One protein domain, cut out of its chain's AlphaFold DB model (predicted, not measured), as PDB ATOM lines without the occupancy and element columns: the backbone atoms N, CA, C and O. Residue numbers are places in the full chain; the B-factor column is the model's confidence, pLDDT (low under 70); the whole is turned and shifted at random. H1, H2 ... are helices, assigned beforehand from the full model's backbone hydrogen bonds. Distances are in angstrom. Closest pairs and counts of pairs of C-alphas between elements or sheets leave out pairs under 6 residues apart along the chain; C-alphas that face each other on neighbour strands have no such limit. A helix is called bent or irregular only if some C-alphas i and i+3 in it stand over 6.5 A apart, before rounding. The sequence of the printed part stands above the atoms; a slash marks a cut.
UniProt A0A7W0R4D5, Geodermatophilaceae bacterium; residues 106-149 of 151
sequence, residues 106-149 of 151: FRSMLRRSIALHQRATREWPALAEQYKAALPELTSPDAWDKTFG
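What this domain is: This is residues 106 to 149 of the 151 residues of a protein of Geodermatophilaceae bacterium (UniProt A0A7W0R4D5). Picture an open, flat arch made of one winding stretch of helices: the long helix H1 bends between its arms H1a and H1b, and the short helices H2 and H3 carry the curve on and bend it back on the far side. The space under the arch is empty, and no helix or arm touches another. The printed part has 44 residues with three named helices, in the order H1, H2, H3, and no named strand; its class is all helix. It is extended, with a radius of gyration of the C-alphas of 16.3 A, and the C-alphas span 45 by 24 by 8 A along their three main axes.

How they stand to each other: Begin at Phe 106 and go along H1, residues 106 to 133, which by its hydrogen bonds was assigned as one helix. It is bent: look at C-alphas 122 and 125, which are 7.6 A apart where about 5 A is found in a regular helix. Its arms are H1a, residues 106 to 122, and H1b, residues 125 to 133, and their lines stand at a steep tilt of 64 degrees. Go on to H2, residues 135 to 138, which meets H1b only through their link. After it comes H3, residues 141 to 148; H2 and H3 are close but not clearly touching, and their closest C-alphas, those of Glu 137 and Ala 143, are 6.5 A apart. H1a is apart from both H2 and H3, and H1b is apart from H3. In the backbone, each O i to N i+4 pair inside H1a and H1b is within hydrogen-bond range, while in H3 this holds for 2 of 4; H2 is too short for such a pair, but its one O i to N i+3 pair is within range.

Where its parts are: Find C-alpha 106 at (-0.322, 44.572, 0.022); from there H1a runs 24.2 A to C-alpha 122 at (14.240, 58.342, -13.517). H1b, from Pro 125 to Ala 133, is 12.4 A long. H2, from Leu 135 to Leu 138, is four residues. H3, from Pro 141 to Phe 148, is 10.1 A long and ends with C-alpha 148 at (7.075, 34.911, -37.774).

The domain as a whole: The two C-alphas farthest apart are those of Arg 107 and Asp 142, at 45.0 A. Residues 106 to 149 stand free, with no C-alpha 8 or more apart along the chain within 10 A. The printed part has no cut, and the links H1 to H2 and H2 to H3 are tight. The mean pLDDT of the printed part is 95.6, and no printed residue is under 70.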
ATOM      1  N   PHE A 106      -0.028  43.179   0.365       94.94
ATOM      2  CA  PHE A 106      -0.322  44.572   0.022       94.94
ATOM      3  C   PHE A 106       0.879  45.497   0.260       94.94
ATOM      4  O   PHE A 106       1.272  46.241  -0.638       94.94
ATOM      5  N   ARG A 107       1.505  45.446   1.446       96.06
ATOM      6  CA  ARG A 107       2.679  46.281   1.755       96.06
ATOM      7  C   ARG A 107       3.864  45.956   0.849       96.06
ATOM      8  O   ARG A 107       4.551  46.877   0.409       96.06
ATOM      9  N   SER A 108       4.105  44.673   0.581       96.69
ATOM     10  CA  SER A 108       5.177  44.218  -0.309       96.69
ATOM     11  C   SER A 108       4.984  44.753  -1.732       96.69
ATOM     12  O   SER A 108       5.868  45.412  -2.284       96.69
ATOM     13  N   MET A 109       3.786  44.568  -2.292       96.25
ATOM     14  CA  MET A 109       3.431  45.054  -3.623       96.25
ATOM     15  C   MET A 109       3.449  46.574  -3.720       96.25
ATOM     16  O   MET A 109       3.935  47.107  -4.713       96.25
ATOM     17  N   LEU A 110       2.965  47.279  -2.695       97.00
ATOM     18  CA  LEU A 110       2.979  48.737  -2.671       97.00
ATOM     19  C   LEU A 110       4.414  49.271  -2.697       97.00
ATOM     20  O   LEU A 110       4.723  50.132  -3.518       97.00
ATOM     21  N   ARG A 111       5.311  48.726  -1.861       98.12
ATOM     22  CA  ARG A 111       6.736  49.099  -1.869       98.12
ATOM     23  C   ARG A 111       7.375  48.839  -3.231       98.12
ATOM     24  O   ARG A 111       8.038  49.724  -3.769       98.12
ATOM     25  N   ARG A 112       7.139  47.656  -3.810       98.00
ATOM     26  CA  ARG A 112       7.640  47.307  -5.146       98.00
ATOM     27  C   ARG A 112       7.100  48.254  -6.216       98.00
ATOM     28  O   ARG A 112       7.867  48.709  -7.055       98.00
ATOM     29  N   SER A 113       5.809  48.567  -6.176       98.19
ATOM     30  CA  SER A 113       5.170  49.487  -7.115       98.19
ATOM     31  C   SER A 113       5.803  50.875  -7.037       98.19
ATOM     32  O   SER A 113       6.208  51.408  -8.066       98.19
ATOM     33  N   ILE A 114       5.985  51.428  -5.833       98.44
ATOM     34  CA  ILE A 114       6.639  52.732  -5.640       98.44
ATOM     35  C   ILE A 114       8.066  52.717  -6.204       98.44
ATOM     36  O   ILE A 114       8.424  53.610  -6.971       98.44
ATOM     37  N   ALA A 115       8.860  51.690  -5.888       98.44
ATOM     38  CA  ALA A 115      10.225  51.560  -6.397       98.44
ATOM     39  C   ALA A 115      10.272  51.479  -7.935       98.44
ATOM     40  O   ALA A 115      11.124  52.104  -8.565       98.44
ATOM     41  N   LEU A 116       9.333  50.750  -8.548       98.38
ATOM     42  CA  LEU A 116       9.217  50.651 -10.004       98.38
ATOM     43  C   LEU A 116       8.815  51.982 -10.646       98.38
ATOM     44  O   LEU A 116       9.393  52.338 -11.666       98.38
ATOM     45  N   HIS A 117       7.887  52.734 -10.051       98.38
ATOM     46  CA  HIS A 117       7.507  54.053 -10.566       98.38
ATOM     47  C   HIS A 117       8.671  55.042 -10.474       98.38
ATOM     48  O   HIS A 117       8.975  55.712 -11.453       98.38
ATOM     49  N   GLN A 118       9.388  55.079  -9.346       98.44
ATOM     50  CA  GLN A 118      10.586  55.914  -9.199       98.44
ATOM     51  C   GLN A 118      11.654  55.563 -10.237       98.44
ATOM     52  O   GLN A 118      12.253  56.452 -10.844       98.44
ATOM     53  N   ARG A 119      11.879  54.261 -10.456       98.25
ATOM     54  CA  ARG A 119      12.800  53.768 -11.476       98.25
ATOM     55  C   ARG A 119      12.366  54.205 -12.873       98.25
ATOM     56  O   ARG A 119      13.175  54.780 -13.590       98.25
ATOM     57  N   ALA A 120      11.104  53.971 -13.223       97.88
ATOM     58  CA  ALA A 120      10.548  54.324 -14.521       97.88
ATOM     59  C   ALA A 120      10.671  55.827 -14.785       97.88
ATOM     60  O   ALA A 120      11.185  56.207 -15.826       97.88
ATOM     61  N   THR A 121      10.296  56.682 -13.829       98.12
ATOM     62  CA  THR A 121      10.419  58.140 -13.972       98.12
ATOM     63  C   THR A 121      11.869  58.583 -14.164       98.12
ATOM     64  O   THR A 121      12.137  59.428 -15.012       98.12
ATOM     65  N   ARG A 122      12.813  58.005 -13.410       98.38
ATOM     66  CA  ARG A 122      14.240  58.342 -13.517       98.38
ATOM     67  C   ARG A 122      14.854  57.883 -14.841       98.38
ATOM     68  O   ARG A 122      15.650  58.607 -15.426       98.38
ATOM     69  N   GLU A 123      14.521  56.675 -15.288       98.19
ATOM     70  CA  GLU A 123      15.123  56.038 -16.469       98.19
ATOM     71  C   GLU A 123      14.394  56.390 -17.775       98.19
ATOM     72  O   GLU A 123      14.904  56.096 -18.855       98.19
ATOM     73  N   TRP A 124      13.238  57.061 -17.697       98.38
ATOM     74  CA  TRP A 124      12.386  57.367 -18.847       98.38
ATOM     75  C   TRP A 124      13.103  58.068 -20.009       98.38
ATOM     76  O   TRP A 124      12.936  57.601 -21.133       98.38
ATOM     77  N   PRO A 125      13.915  59.128 -19.808       98.38
ATOM     78  CA  PRO A 125      14.556  59.808 -20.935       98.38
ATOM     79  C   PRO A 125      15.511  58.888 -21.704       98.38
ATOM     80  O   PRO A 125      15.468  58.836 -22.929       98.38
ATOM     81  N   ALA A 126      16.323  58.107 -20.986       98.19
ATOM     82  CA  ALA A 126      17.249  57.157 -21.597       98.19
ATOM     83  C   ALA A 126      16.501  56.024 -22.313       98.19
ATOM     84  O   ALA A 126      16.859  55.660 -23.430       98.19
ATOM     85  N   LEU A 127      15.440  55.500 -21.692       97.69
ATOM     86  CA  LEU A 127      14.598  54.471 -22.294       97.69
ATOM     87  C   LEU A 127      13.928  54.985 -23.576       97.69
ATOM     88  O   LEU A 127      13.922  54.290 -24.586       97.69
ATOM     89  N   ALA A 128      13.410  56.214 -23.561       98.12
ATOM     90  CA  ALA A 128      12.778  56.825 -24.722       98.12
ATOM     91  C   ALA A 128      13.755  56.959 -25.898       98.12
ATOM     92  O   ALA A 128      13.400  56.596 -27.018       98.12
ATOM     93  N   GLU A 129      14.984  57.423 -25.659       98.25
ATOM     94  CA  GLU A 129      15.999  57.527 -26.715       98.25
ATOM     95  C   GLU A 129      16.435  56.154 -27.240       98.25
ATOM     96  O   GLU A 129      16.522  55.972 -28.453       98.25
ATOM     97  N   GLN A 130      16.611  55.158 -26.366       98.00
ATOM     98  CA  GLN A 130      16.917  53.784 -26.787       98.00
ATOM     99  C   GLN A 130      15.821  53.207 -27.691       98.00
ATOM    100  O   GLN A 130      16.121  52.648 -28.742       98.00
ATOM    101  N   TYR A 131      14.550  53.385 -27.320       97.25
ATOM    102  CA  TYR A 131      13.424  52.909 -28.125       97.25
ATOM    103  C   TYR A 131      13.305  53.646 -29.465       97.25
ATOM    104  O   TYR A 131      13.019  53.010 -30.476       97.25
ATOM    105  N   LYS A 132      13.544  54.966 -29.504       97.75
ATOM    106  CA  LYS A 132      13.552  55.733 -30.762       97.75
ATOM    107  C   LYS A 132      14.691  55.300 -31.683       97.75
ATOM    108  O   LYS A 132      14.464  55.126 -32.874       97.75
ATOM    109  N   ALA A 133      15.891  55.108 -31.137       97.94
ATOM    110  CA  ALA A 133      17.051  54.665 -31.904       97.94
ATOM    111  C   ALA A 133      16.862  53.245 -32.461       97.94
ATOM    112  O   ALA A 133      17.243  52.978 -33.596       97.94
ATOM    113  N   ALA A 134      16.225  52.354 -31.694       97.19
ATOM    114  CA  ALA A 134      15.919  50.988 -32.114       97.19
ATOM    115  C   ALA A 134      14.703  50.882 -33.054       97.19
ATOM    116  O   ALA A 134      14.435  49.804 -33.583       97.19
ATOM    117  N   LEU A 135      13.957  51.971 -33.278       96.25
ATOM    118  CA  LEU A 135      12.714  51.949 -34.052       96.25
ATOM    119  C   LEU A 135      12.876  51.331 -35.456       96.25
ATOM    120  O   LEU A 135      12.057  50.474 -35.783       96.25
ATOM    121  N   PRO A 136      13.911  51.671 -36.257       95.50
ATOM    122  CA  PRO A 136      14.074  51.094 -37.593       95.50
ATOM    123  C   PRO A 136      14.234  49.573 -37.578       95.50
ATOM    124  O   PRO A 136      13.699  48.899 -38.452       95.50
ATOM    125  N   GLU A 137      14.932  49.025 -36.580       94.00
ATOM    126  CA  GLU A 137      15.112  47.579 -36.428       94.00
ATOM    127  C   GLU A 137      13.811  46.916 -35.965       94.00
ATOM    128  O   GLU A 137      13.356  45.955 -36.586       94.00
ATOM    129  N   LEU A 138      13.168  47.469 -34.929       93.69
ATOM    130  CA  LEU A 138      11.933  46.935 -34.345       93.69
ATOM    131  C   LEU A 138      10.775  46.850 -35.350       93.69
ATOM    132  O   LEU A 138       9.915  45.976 -35.223       93.69
ATOM    133  N   THR A 139      10.735  47.751 -36.335       93.69
ATOM    134  CA  THR A 139       9.708  47.773 -37.389       93.69
ATOM    135  C   THR A 139      10.186  47.208 -38.725       93.69
ATOM    136  O   THR A 139       9.451  47.287 -39.708       93.69
ATOM    137  N   SER A 140      11.412  46.681 -38.805       93.00
ATOM    138  CA  SER A 140      11.939  46.142 -40.060       93.00
ATOM    139  C   SER A 140      11.276  44.807 -40.428       93.00
ATOM    140  O   SER A 140      11.043  43.977 -39.543       93.00
ATOM    141  N   PRO A 141      11.026  44.550 -41.726       91.50
ATOM    142  CA  PRO A 141      10.593  43.237 -42.196       91.50
ATOM    143  C   PRO A 141      11.553  42.126 -41.766       91.50
ATOM    144  O   PRO A 141      11.105  41.118 -41.242       91.50
ATOM    145  N   ASP A 142      12.867  42.350 -41.859       89.25
ATOM    146  CA  ASP A 142      13.882  41.347 -41.509       89.25
ATOM    147  C   ASP A 142      13.837  40.926 -40.025       89.25
ATOM    148  O   ASP A 142      14.076  39.764 -39.691       89.25
ATOM    149  N   ALA A 143      13.524  41.847 -39.103       90.25
ATOM    150  CA  ALA A 143      13.339  41.507 -37.689       90.25
ATOM    151  C   ALA A 143      12.049  40.704 -37.449       90.25
ATOM    152  O   ALA A 143      12.018  39.796 -36.612       90.25
ATOM    153  N   TRP A 144      10.991  41.010 -38.202       93.25
ATOM    154  CA  TRP A 144       9.722  40.289 -38.131       93.25
ATOM    155  C   TRP A 144       9.815  38.910 -38.799       93.25
ATOM    156  O   TRP A 144       9.289  37.950 -38.238       93.25
ATOM    157  N   ASP A 145      10.570  38.763 -39.890       92.38
ATOM    158  CA  ASP A 145      10.843  37.482 -40.555       92.38
ATOM    159  C   ASP A 145      11.392  36.455 -39.549       92.38
ATOM    160  O   ASP A 145      10.904  35.329 -39.496       92.38
ATOM    161  N   LYS A 146      12.316  36.853 -38.661       89.75
ATOM    162  CA  LYS A 146      12.860  35.977 -37.597       89.75
ATOM    163  C   LYS A 146      11.815  35.518 -36.578       89.75
ATOM    164  O   LYS A 146      11.964  34.452 -35.987       89.75
ATOM    165  N   THR A 147      10.798  36.337 -36.324       90.19
ATOM    166  CA  THR A 147       9.771  36.062 -35.306       90.19
ATOM    167  C   THR A 147       8.627  35.231 -35.878       90.19
ATOM    168  O   THR A 147       8.104  34.348 -35.199       90.19
ATOM    169  N   PHE A 148       8.234  35.515 -37.120       89.19
ATOM    170  CA  PHE A 148       7.075  34.911 -37.774       89.19
ATOM    171  C   PHE A 148       7.435  33.795 -38.760       89.19
ATOM    172  O   PHE A 148       6.538  33.071 -39.181       89.19
ATOM    173  N   GLY A 149       8.714  33.636 -39.114       80.62
ATOM    174  CA  GLY A 149       9.160  32.652 -40.103       80.62
ATOM    175  C   GLY A 149       8.598  32.938 -41.493       80.62
ATOM    176  O   GLY A 149       8.143  32.024 -42.171       80.62
TER     177      GLY A 149